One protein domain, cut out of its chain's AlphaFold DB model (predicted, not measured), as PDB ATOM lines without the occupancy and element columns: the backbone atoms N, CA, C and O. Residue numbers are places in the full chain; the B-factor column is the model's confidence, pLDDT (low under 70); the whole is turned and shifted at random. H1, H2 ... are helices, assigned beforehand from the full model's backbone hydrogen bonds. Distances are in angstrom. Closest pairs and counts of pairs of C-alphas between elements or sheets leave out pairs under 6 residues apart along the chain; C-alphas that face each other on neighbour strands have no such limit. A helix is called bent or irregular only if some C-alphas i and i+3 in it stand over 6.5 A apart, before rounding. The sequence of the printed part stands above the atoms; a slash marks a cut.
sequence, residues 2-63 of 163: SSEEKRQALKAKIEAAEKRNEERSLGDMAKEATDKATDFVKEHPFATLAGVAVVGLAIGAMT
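This is residues 2 to 63 of the 163 residues of an uncharacterized protein of Pontixanthobacter luteolus (UniProt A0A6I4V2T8). Three helices follow one another end to end in an open, bent chain, with one corner between H1 and H2 and another between H2 and H3; the helices do not fold back into a bundle, and there is no shared core. H1 makes one free arm, H2 runs between the two corners, and H3 turns off from the end of H2 in an L to make the other arm. The printed part has 62 residues with three named helices, in the order H1, H2, H3, and no named strand; the class is all helix. The whole is extended, with a radius of gyration of the C-alphas of 20.2 A, and elongated, spanning 53 by 28 by 19 A.

H1, residues 3 to 22, touches no helix, and residues 2 to 20, of which 3 to 20 belong to H1, stand free, with no C-alpha 8 or more residues away along the chain within 10 A. A tight link of three residues, 23 to 25, joins it to H2, residues 26 to 43. H1 and H2 are apart. A tight link of one residue, His 44, joins H2 to H3, residues 45 to 62. H2 and H3 are close but not clearly touching, with 2 pairs of C-alphas within 8 A; their closest C-alphas are those of Val 41 and Thr 48, 5.9 A apart. Their lines are about perpendicular at 73 degrees, but only just, and their centres are 20.0 A apart. H1 and H3 are apart. Residues 50 to 63, of which 50 to 62 belong to H3, stand free. In H2 and H3 every O i to N i+4 pair is within hydrogen-bond range, and in H1 15 of 16 are.

H1 begins at C-alpha 3 at (291.506, 205.040, 263.052) and measures 28.4 A from first to last C-alpha; with 20 residues it is the longest helix. H2 has 18 residues and measures 25.5 A, beginning at C-alpha 26 at (305.777, 173.744, 267.805). H3, also of 18 residues, measures 26.1 A and ends at C-alpha 62 at (286.415, 160.142, 244.165). None of the three helices is bent or irregular.

The two C-alphas farthest apart are those of Ser 2 and Thr 63, the first and last printed residues, at 54.2 A. The printed part runs from residue 2 to residue 63 of a full chain of 163 residues and has no cut. Both links are tight. The mean pLDDT of the printed part is 83.1. Six residues are under 70, namely residues 20 to 24 and residue 26, at and near the link from H1 to H2.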
ATOM      1  N   SER A   2     288.272 206.301 266.550       78.50
ATOM      2  CA  SER A   2     289.208 206.834 265.558       78.50
ATOM      3  C   SER A   2     290.005 205.700 264.891       78.50
ATOM      4  O   SER A   2     290.041 204.558 265.360       78.50
ATOM      5  N   SER A   3     290.631 205.990 263.751       77.31
ATOM      6  CA  SER A   3     291.506 205.040 263.052       77.31
ATOM      7  C   SER A   3     292.721 204.625 263.895       77.31
ATOM      8  O   SER A   3     293.219 203.508 263.736       77.31
ATOM      9  N   GLU A   4     293.170 205.481 264.811       80.50
ATOM     10  CA  GLU A   4     294.289 205.230 265.724       80.50
ATOM     11  C   GLU A   4     293.913 204.278 266.859       80.50
ATOM     12  O   GLU A   4     294.659 203.338 267.130       80.50
ATOM     13  N   GLU A   5     292.720 204.426 267.440       79.38
ATOM     14  CA  GLU A   5     292.211 203.513 268.474       79.38
ATOM     15  C   GLU A   5     292.097 202.074 267.947       79.38
ATOM     16  O   GLU A   5     292.483 201.117 268.620       79.38
ATOM     17  N   LYS A   6     291.651 201.901 266.694       79.56
ATOM     18  CA  LYS A   6     291.581 200.580 266.043       79.56
ATOM     19  C   LYS A   6     292.962 199.957 265.823       79.56
ATOM     20  O   LYS A   6     293.109 198.745 265.963       79.56
ATOM     21  N   ARG A   7     293.976 200.763 265.484       82.00
ATOM     22  CA  ARG A   7     295.360 200.288 265.298       82.00
ATOM     23  C   ARG A   7     296.002 199.879 266.619       82.00
ATOM     24  O   ARG A   7     296.698 198.869 266.655       82.00
ATOM     25  N   GLN A   8     295.749 200.626 267.691       86.56
ATOM     26  CA  GLN A   8     296.235 200.283 269.028       86.56
ATOM     27  C   GLN A   8     295.573 199.002 269.550       86.56
ATOM     28  O   GLN A   8     296.271 198.108 270.023       86.56
ATOM     29  N   ALA A   9     294.259 198.850 269.355       83.25
ATOM     30  CA  ALA A   9     293.549 197.618 269.695       83.25
ATOM     31  C   ALA A   9     294.070 196.402 268.906       83.25
ATOM     32  O   ALA A   9     294.203 195.312 269.465       83.25
ATOM     33  N   LEU A  10     294.408 196.576 267.620       84.06
ATOM     34  CA  LEU A  10     295.005 195.508 266.816       84.06
ATOM     35  C   LEU A  10     296.397 195.119 267.327       84.06
ATOM     36  O   LEU A  10     296.668 193.932 267.471       84.06
ATOM     37  N   LYS A  11     297.254 196.103 267.633       87.50
ATOM     38  CA  LYS A  11     298.594 195.863 268.192       87.50
ATOM     39  C   LYS A  11     298.529 195.112 269.516       87.50
ATOM     40  O   LYS A  11     299.195 194.095 269.651       87.50
ATOM     41  N   ALA A  12     297.670 195.546 270.436       87.00
ATOM     42  CA  ALA A  12     297.486 194.873 271.719       87.00
ATOM     43  C   ALA A  12     297.011 193.419 271.545       87.00
ATOM     44  O   ALA A  12     297.454 192.519 272.255       87.00
ATOM     45  N   LYS A  13     296.131 193.165 270.568       85.62
ATOM     46  CA  LYS A  13     295.635 191.816 270.274       85.62
ATOM     47  C   LYS A  13     296.697 190.921 269.630       85.62
ATOM     48  O   LYS A  13     296.714 189.729 269.924       85.62
ATOM     49  N   ILE A  14     297.545 191.482 268.766       85.62
ATOM     50  CA  ILE A  14     298.663 190.768 268.136       85.62
ATOM     51  C   ILE A  14     299.720 190.438 269.184       85.62
ATOM     52  O   ILE A  14     300.066 189.277 269.308       85.62
ATOM     53  N   GLU A  15     300.127 191.393 270.017       84.19
ATOM     54  CA  GLU A  15     301.119 191.164 271.074       84.19
ATOM     55  C   GLU A  15     300.629 190.126 272.101       84.19
ATOM     56  O   GLU A  15     301.364 189.229 272.508       84.19
ATOM     57  N   ALA A  16     299.343 190.172 272.467       82.19
ATOM     58  CA  ALA A  16     298.728 189.154 273.318       82.19
ATOM     59  C   ALA A  16     298.579 187.784 272.624       82.19
ATOM     60  O   ALA A  16     298.435 186.760 273.294       82.19
ATOM     61  N   ALA A  17     298.529 187.738 271.291       74.44
ATOM     62  CA  ALA A  17     298.526 186.490 270.532       74.44
ATOM     63  C   ALA A  17     299.946 185.935 270.358       74.44
ATOM     64  O   ALA A  17     300.130 184.736 270.518       74.44
ATOM     65  N   GLU A  18     300.931 186.795 270.107       75.31
ATOM     66  CA  GLU A  18     302.349 186.452 269.992       75.31
ATOM     67  C   GLU A  18     302.886 185.913 271.312       75.31
ATOM     68  O   GLU A  18     303.413 184.810 271.306       75.31
ATOM     69  N   LYS A  19     302.607 186.556 272.456       76.94
ATOM     70  CA  LYS A  19     302.981 186.013 273.779       76.94
ATOM     71  C   LYS A  19     302.447 184.597 274.015       76.94
ATOM     72  O   LYS A  19     303.178 183.721 274.455       76.94
ATOM     73  N   ARG A  20     301.190 184.331 273.634       67.81
ATOM     74  CA  ARG A  20     300.578 182.990 273.752       67.81
ATOM     75  C   ARG A  20     301.179 181.953 272.801       67.81
ATOM     76  O   ARG A  20     301.043 180.758 273.054       67.81
ATOM     77  N   ASN A  21     301.769 182.397 271.697       66.38
ATOM     78  CA  ASN A  21     302.363 181.527 270.690       66.38
ATOM     79  C   ASN A  21     303.868 181.321 270.935       66.38
ATOM     80  O   ASN A  21     304.375 180.249 270.645       66.38
ATOM     81  N   GLU A  22     304.565 182.306 271.507       64.94
ATOM     82  CA  GLU A  22     305.966 182.214 271.946       64.94
ATOM     83  C   GLU A  22     306.127 181.306 273.170       64.94
ATOM     84  O   GLU A  22     307.105 180.570 273.267       64.94
ATOM     85  N   GLU A  23     305.137 181.285 274.067       63.47
ATOM     86  CA  GLU A  23     305.092 180.359 275.208       63.47
ATOM     87  C   GLU A  23     304.828 178.896 274.797       63.47
ATOM     88  O   GLU A  23     304.973 177.990 275.617       63.47
ATOM     89  N   ARG A  24     304.446 178.636 273.537       65.19
ATOM     90  CA  ARG A  24     304.147 177.293 273.019       65.19
ATOM     91  C   ARG A  24     305.139 176.903 271.925       65.19
ATOM     92  O   ARG A  24     305.082 177.399 270.805       65.19
ATOM     93  N   SER A  25     306.006 175.932 272.199       75.19
ATOM     94  CA  SER A  25     306.838 175.329 271.152       75.19
ATOM     95  C   SER A  25     305.972 174.583 270.128       75.19
ATOM     96  O   SER A  25     304.984 173.936 270.479       75.19
ATOM     97  N   LEU A  26     306.378 174.593 268.850       68.56
ATOM     98  CA  LEU A  26     305.777 173.744 267.805       68.56
ATOM     99  C   LEU A  26     305.771 172.259 268.207       68.56
ATOM    100  O   LEU A  26     304.852 171.526 267.848       68.56
ATOM    101  N   GLY A  27     306.776 171.827 268.977       77.50
ATOM    102  CA  GLY A  27     306.850 170.468 269.513       77.50
ATOM    103  C   GLY A  27     305.769 170.172 270.552       77.50
ATOM    104  O   GLY A  27     305.199 169.082 270.537       77.50
ATOM    105  N   ASP A  28     305.434 171.143 271.401       81.06
ATOM    106  CA  ASP A  28     304.404 170.983 272.432       81.06
ATOM    107  C   ASP A  28     303.008 170.984 271.814       81.06
ATOM    108  O   ASP A  28     302.169 170.173 272.190       81.06
ATOM    109  N   MET A  29     302.781 171.811 270.788       80.25
ATOM    110  CA  MET A  29     301.539 171.773 270.010       80.25
ATOM    111  C   MET A  29     301.359 170.437 269.284       80.25
ATOM    112  O   MET A  29     300.258 169.887 269.263       80.25
ATOM    113  N   ALA A  30     302.433 169.902 268.694       79.31
ATOM    114  CA  ALA A  30     302.397 168.606 268.025       79.31
ATOM    115  C   ALA A  30     302.139 167.456 269.012       79.31
ATOM    116  O   ALA A  30     301.337 166.569 268.711       79.31
ATOM    117  N   LYS A  31     302.768 167.485 270.196       84.94
ATOM    118  CA  LYS A  31     302.489 166.528 271.276       84.94
ATOM    119  C   LYS A  31     301.051 166.637 271.767       84.94
ATOM    120  O   LYS A  31     300.340 165.647 271.707       84.94
ATOM    121  N   GLU A  32     300.587 167.836 272.120       88.12
ATOM    122  CA  GLU A  32     299.220 168.073 272.602       88.12
ATOM    123  C   GLU A  32     298.170 167.592 271.587       88.12
ATOM    124  O   GLU A  32     297.170 166.977 271.957       88.12
ATOM    125  N   ALA A  33     298.393 167.837 270.293       87.94
ATOM    126  CA  ALA A  33     297.506 167.352 269.240       87.94
ATOM    127  C   ALA A  33     297.518 165.819 269.118       87.94
ATOM    128  O   ALA A  33     296.466 165.213 268.915       87.94
ATOM    129  N   THR A  34     298.692 165.197 269.247       87.75
ATOM    130  CA  THR A  34     298.843 163.735 269.192       87.75
ATOM    131  C   THR A  34     298.189 163.069 270.399       87.75
ATOM    132  O   THR A  34     297.470 162.083 270.235       87.75
ATOM    133  N   ASP A  35     298.383 163.631 271.590       92.88
ATOM    134  CA  ASP A  35     297.805 163.135 272.836       92.88
ATOM    135  C   ASP A  35     296.277 163.232 272.781       92.88
ATOM    136  O   ASP A  35     295.596 162.221 272.933       92.88
ATOM    137  N   LYS A  36     295.727 164.391 272.388       93.50
ATOM    138  CA  LYS A  36     294.275 164.563 272.193       93.50
ATOM    139  C   LYS A  36     293.695 163.617 271.149       93.50
ATOM    140  O   LYS A  36     292.603 163.093 271.342       93.50
ATOM    141  N   ALA A  37     294.393 163.405 270.035       88.62
ATOM    142  CA  ALA A  37     293.943 162.456 269.023       88.62
ATOM    143  C   ALA A  37     293.924 161.030 269.587       88.62
ATOM    144  O   ALA A  37     292.954 160.304 269.385       88.62
ATOM    145  N   THR A  38     294.968 160.647 270.321       90.69
ATOM    146  CA  THR A  38     295.079 159.332 270.958       90.69
ATOM    147  C   THR A  38     293.976 159.125 271.992       90.69
ATOM    148  O   THR A  38     293.356 158.063 272.019       90.69
ATOM    149  N   ASP A  39     293.691 160.138 272.803       92.25
ATOM    150  CA  ASP A  39     292.647 160.076 273.820       92.25
ATOM    151  C   ASP A  39     291.254 160.030 273.194       92.25
ATOM    152  O   ASP A  39     290.456 159.179 273.575       92.25
ATOM    153  N   PHE A  40     290.998 160.791 272.127       91.06
ATOM    154  CA  PHE A  40     289.752 160.686 271.365       91.06
ATOM    155  C   PHE A  40     289.517 159.269 270.814       91.06
ATOM    156  O   PHE A  40     288.392 158.771 270.850       91.06
ATOM    157  N   VAL A  41     290.562 158.592 270.318       92.25
ATOM    158  CA  VAL A  41     290.435 157.198 269.849       92.25
ATOM    159  C   VAL A  41     290.085 156.247 270.993       92.25
ATOM    160  O   VAL A  41     289.272 155.342 270.798       92.25
ATOM    161  N   LYS A  42     290.670 156.441 272.180       90.44
ATOM    162  CA  LYS A  42     290.356 155.631 273.368       90.44
ATOM    163  C   LYS A  42     288.935 155.881 273.871       90.44
ATOM    164  O   LYS A  42     288.251 154.930 274.235       90.44
ATOM    165  N   GLU A  43     288.495 157.138 273.888       94.25
ATOM    166  CA  GLU A  43     287.163 157.543 274.352       94.25
ATOM    167  C   GLU A  43     286.059 157.128 273.374       94.25
ATOM    168  O   GLU A  43     284.947 156.782 273.782       94.25
ATOM    169  N   HIS A  44     286.354 157.134 272.072       90.38
ATOM    170  CA  HIS A  44     285.361 156.914 271.025       90.38
ATOM    171  C   HIS A  44     285.801 155.900 269.958       90.38
ATOM    172  O   HIS A  44     285.756 156.211 268.762       90.38
ATOM    173  N   PRO A  45     286.124 154.647 270.329       84.50
ATOM    174  CA  PRO A  45     286.670 153.661 269.395       84.50
ATOM    175  C   PRO A  45     285.749 153.417 268.191       84.50
ATOM    176  O   PRO A  45     286.195 153.385 267.043       84.50
ATOM    177  N   PHE A  46     284.434 153.334 268.422       86.94
ATOM    178  CA  PHE A  46     283.450 153.162 267.352       86.94
ATOM    179  C   PHE A  46     283.318 154.397 266.454       86.94
ATOM    180  O   PHE A  46     283.217 154.253 265.235       86.94
ATOM    181  N   ALA A  47     283.346 155.607 267.024       85.50
ATOM    182  CA  ALA A  47     283.242 156.834 266.237       85.50
ATOM    183  C   ALA A  47     284.501 157.056 265.392       85.50
ATOM    184  O   ALA A  47     284.397 157.479 264.244       85.50
ATOM    185  N   THR A  48     285.681 156.710 265.916       88.31
ATOM    186  CA  THR A  48     286.931 156.724 265.153       88.31
ATOM    187  C   THR A  48     286.867 155.758 263.975       88.31
ATOM    188  O   THR A  48     287.143 156.163 262.847       88.31
ATOM    189  N   LEU A  49     286.453 154.504 264.199       82.81
ATOM    190  CA  LEU A  49     286.298 153.524 263.117       82.81
ATOM    191  C   LEU A  49     285.293 153.999 262.061       82.81
ATOM    192  O   LEU A  49     285.585 153.945 260.865       82.81
ATOM    193  N   ALA A  50     284.141 154.521 262.490       83.62
ATOM    194  CA  ALA A  50     283.137 155.081 261.591       83.62
ATOM    195  C   ALA A  50     283.686 156.280 260.800       83.62
ATOM    196  O   ALA A  50     283.506 156.355 259.585       83.62
ATOM    197  N   GLY A  51     284.414 157.185 261.459       87.75
ATOM    198  CA  GLY A  51     285.043 158.346 260.835       87.75
ATOM    199  C   GLY A  51     286.054 157.947 259.761       87.75
ATOM    200  O   GLY A  51     285.983 158.439 258.633       87.75
ATOM    201  N   VAL A  52     286.944 156.998 260.064       87.38
ATOM    202  CA  VAL A  52     287.909 156.472 259.085       87.38
ATOM    203  C   VAL A  52     287.190 155.793 257.920       87.38
ATOM    204  O   VAL A  52     287.567 156.016 256.767       87.38
ATOM    205  N   ALA A  53     286.141 155.012 258.181       85.56
ATOM    206  CA  ALA A  53     285.366 154.362 257.130       85.56
ATOM    207  C   ALA A  53     284.724 155.390 256.186       85.56
ATOM    208  O   ALA A  53     284.867 155.278 254.968       85.56
ATOM    209  N   VAL A  54     284.081 156.426 256.728       87.75
ATOM    210  CA  VAL A  54     283.462 157.501 255.939       87.75
ATOM    211  C   VAL A  54     284.502 158.219 255.081       87.75
ATOM    212  O   VAL A  54     284.301 158.370 253.875       87.75
ATOM    213  N   VAL A  55     285.638 158.611 255.662       88.00
ATOM    214  CA  VAL A  55     286.710 159.305 254.931       88.00
ATOM    215  C   VAL A  55     287.309 158.405 253.847       88.00
ATOM    216  O   VAL A  55     287.460 158.828 252.699       88.00
ATOM    217  N   GLY A  56     287.599 157.144 254.172       82.44
ATOM    218  CA  GLY A  56     288.145 156.170 253.229       82.44
ATOM    219  C   GLY A  56     287.204 155.900 252.056       82.44
ATOM    220  O   GLY A  56     287.642 155.862 250.902       82.44
ATOM    221  N   LEU A  57     285.900 155.782 252.322       87.75
ATOM    222  CA  LEU A  57     284.881 155.612 251.290       87.75
ATOM    223  C   LEU A  57     284.718 156.868 250.435       87.75
ATOM    224  O   LEU A  57     284.637 156.743 249.215       87.75
ATOM    225  N   ALA A  58     284.730 158.060 251.033       85.19
ATOM    226  CA  ALA A  58     284.663 159.317 250.292       85.19
ATOM    227  C   ALA A  58     285.853 159.457 249.330       85.19
ATOM    228  O   ALA A  58     285.667 159.703 248.136       85.19
ATOM    229  N   ILE A  59     287.076 159.210 249.814       83.81
ATOM    230  CA  ILE A  59     288.287 159.222 248.982       83.81
ATOM    231  C   ILE A  59     288.189 158.156 247.889       83.81
ATOM    232  O   ILE A  59     288.386 158.452 246.708       83.81
ATOM    233  N   GLY A  60     287.820 156.925 248.252       80.69
ATOM    234  CA  GLY A  60     287.629 155.829 247.307       80.69
ATOM    235  C   GLY A  60     286.635 156.185 246.199       80.69
ATOM    236  O   GLY A  60     286.946 156.013 245.017       80.69
ATOM    237  N   ALA A  61     285.490 156.764 246.557       84.62
ATOM    238  CA  ALA A  61     284.434 157.185 245.640       84.62
ATOM    239  C   ALA A  61     284.844 158.343 244.715       84.62
ATOM    240  O   ALA A  61     284.264 158.503 243.643       84.62
ATOM    241  N   MET A  62     285.864 159.125 245.065       85.19
ATOM    242  CA  MET A  62     286.415 160.142 244.165       85.19
ATOM    243  C   MET A  62     287.394 159.552 243.140       85.19
ATOM    244  O   MET A  62     287.584 160.105 242.054       85.19
ATOM    245  N   THR A  63     287.982 158.386 243.418       87.12
ATOM    246  CA  THR A  63     288.920 157.736 242.493       87.12
ATOM    247  C   THR A  63     288.206 156.868 241.449       87.12
ATOM    248  O   THR A  63     287.244 156.160 241.733       87.12
TER     249      THR A  63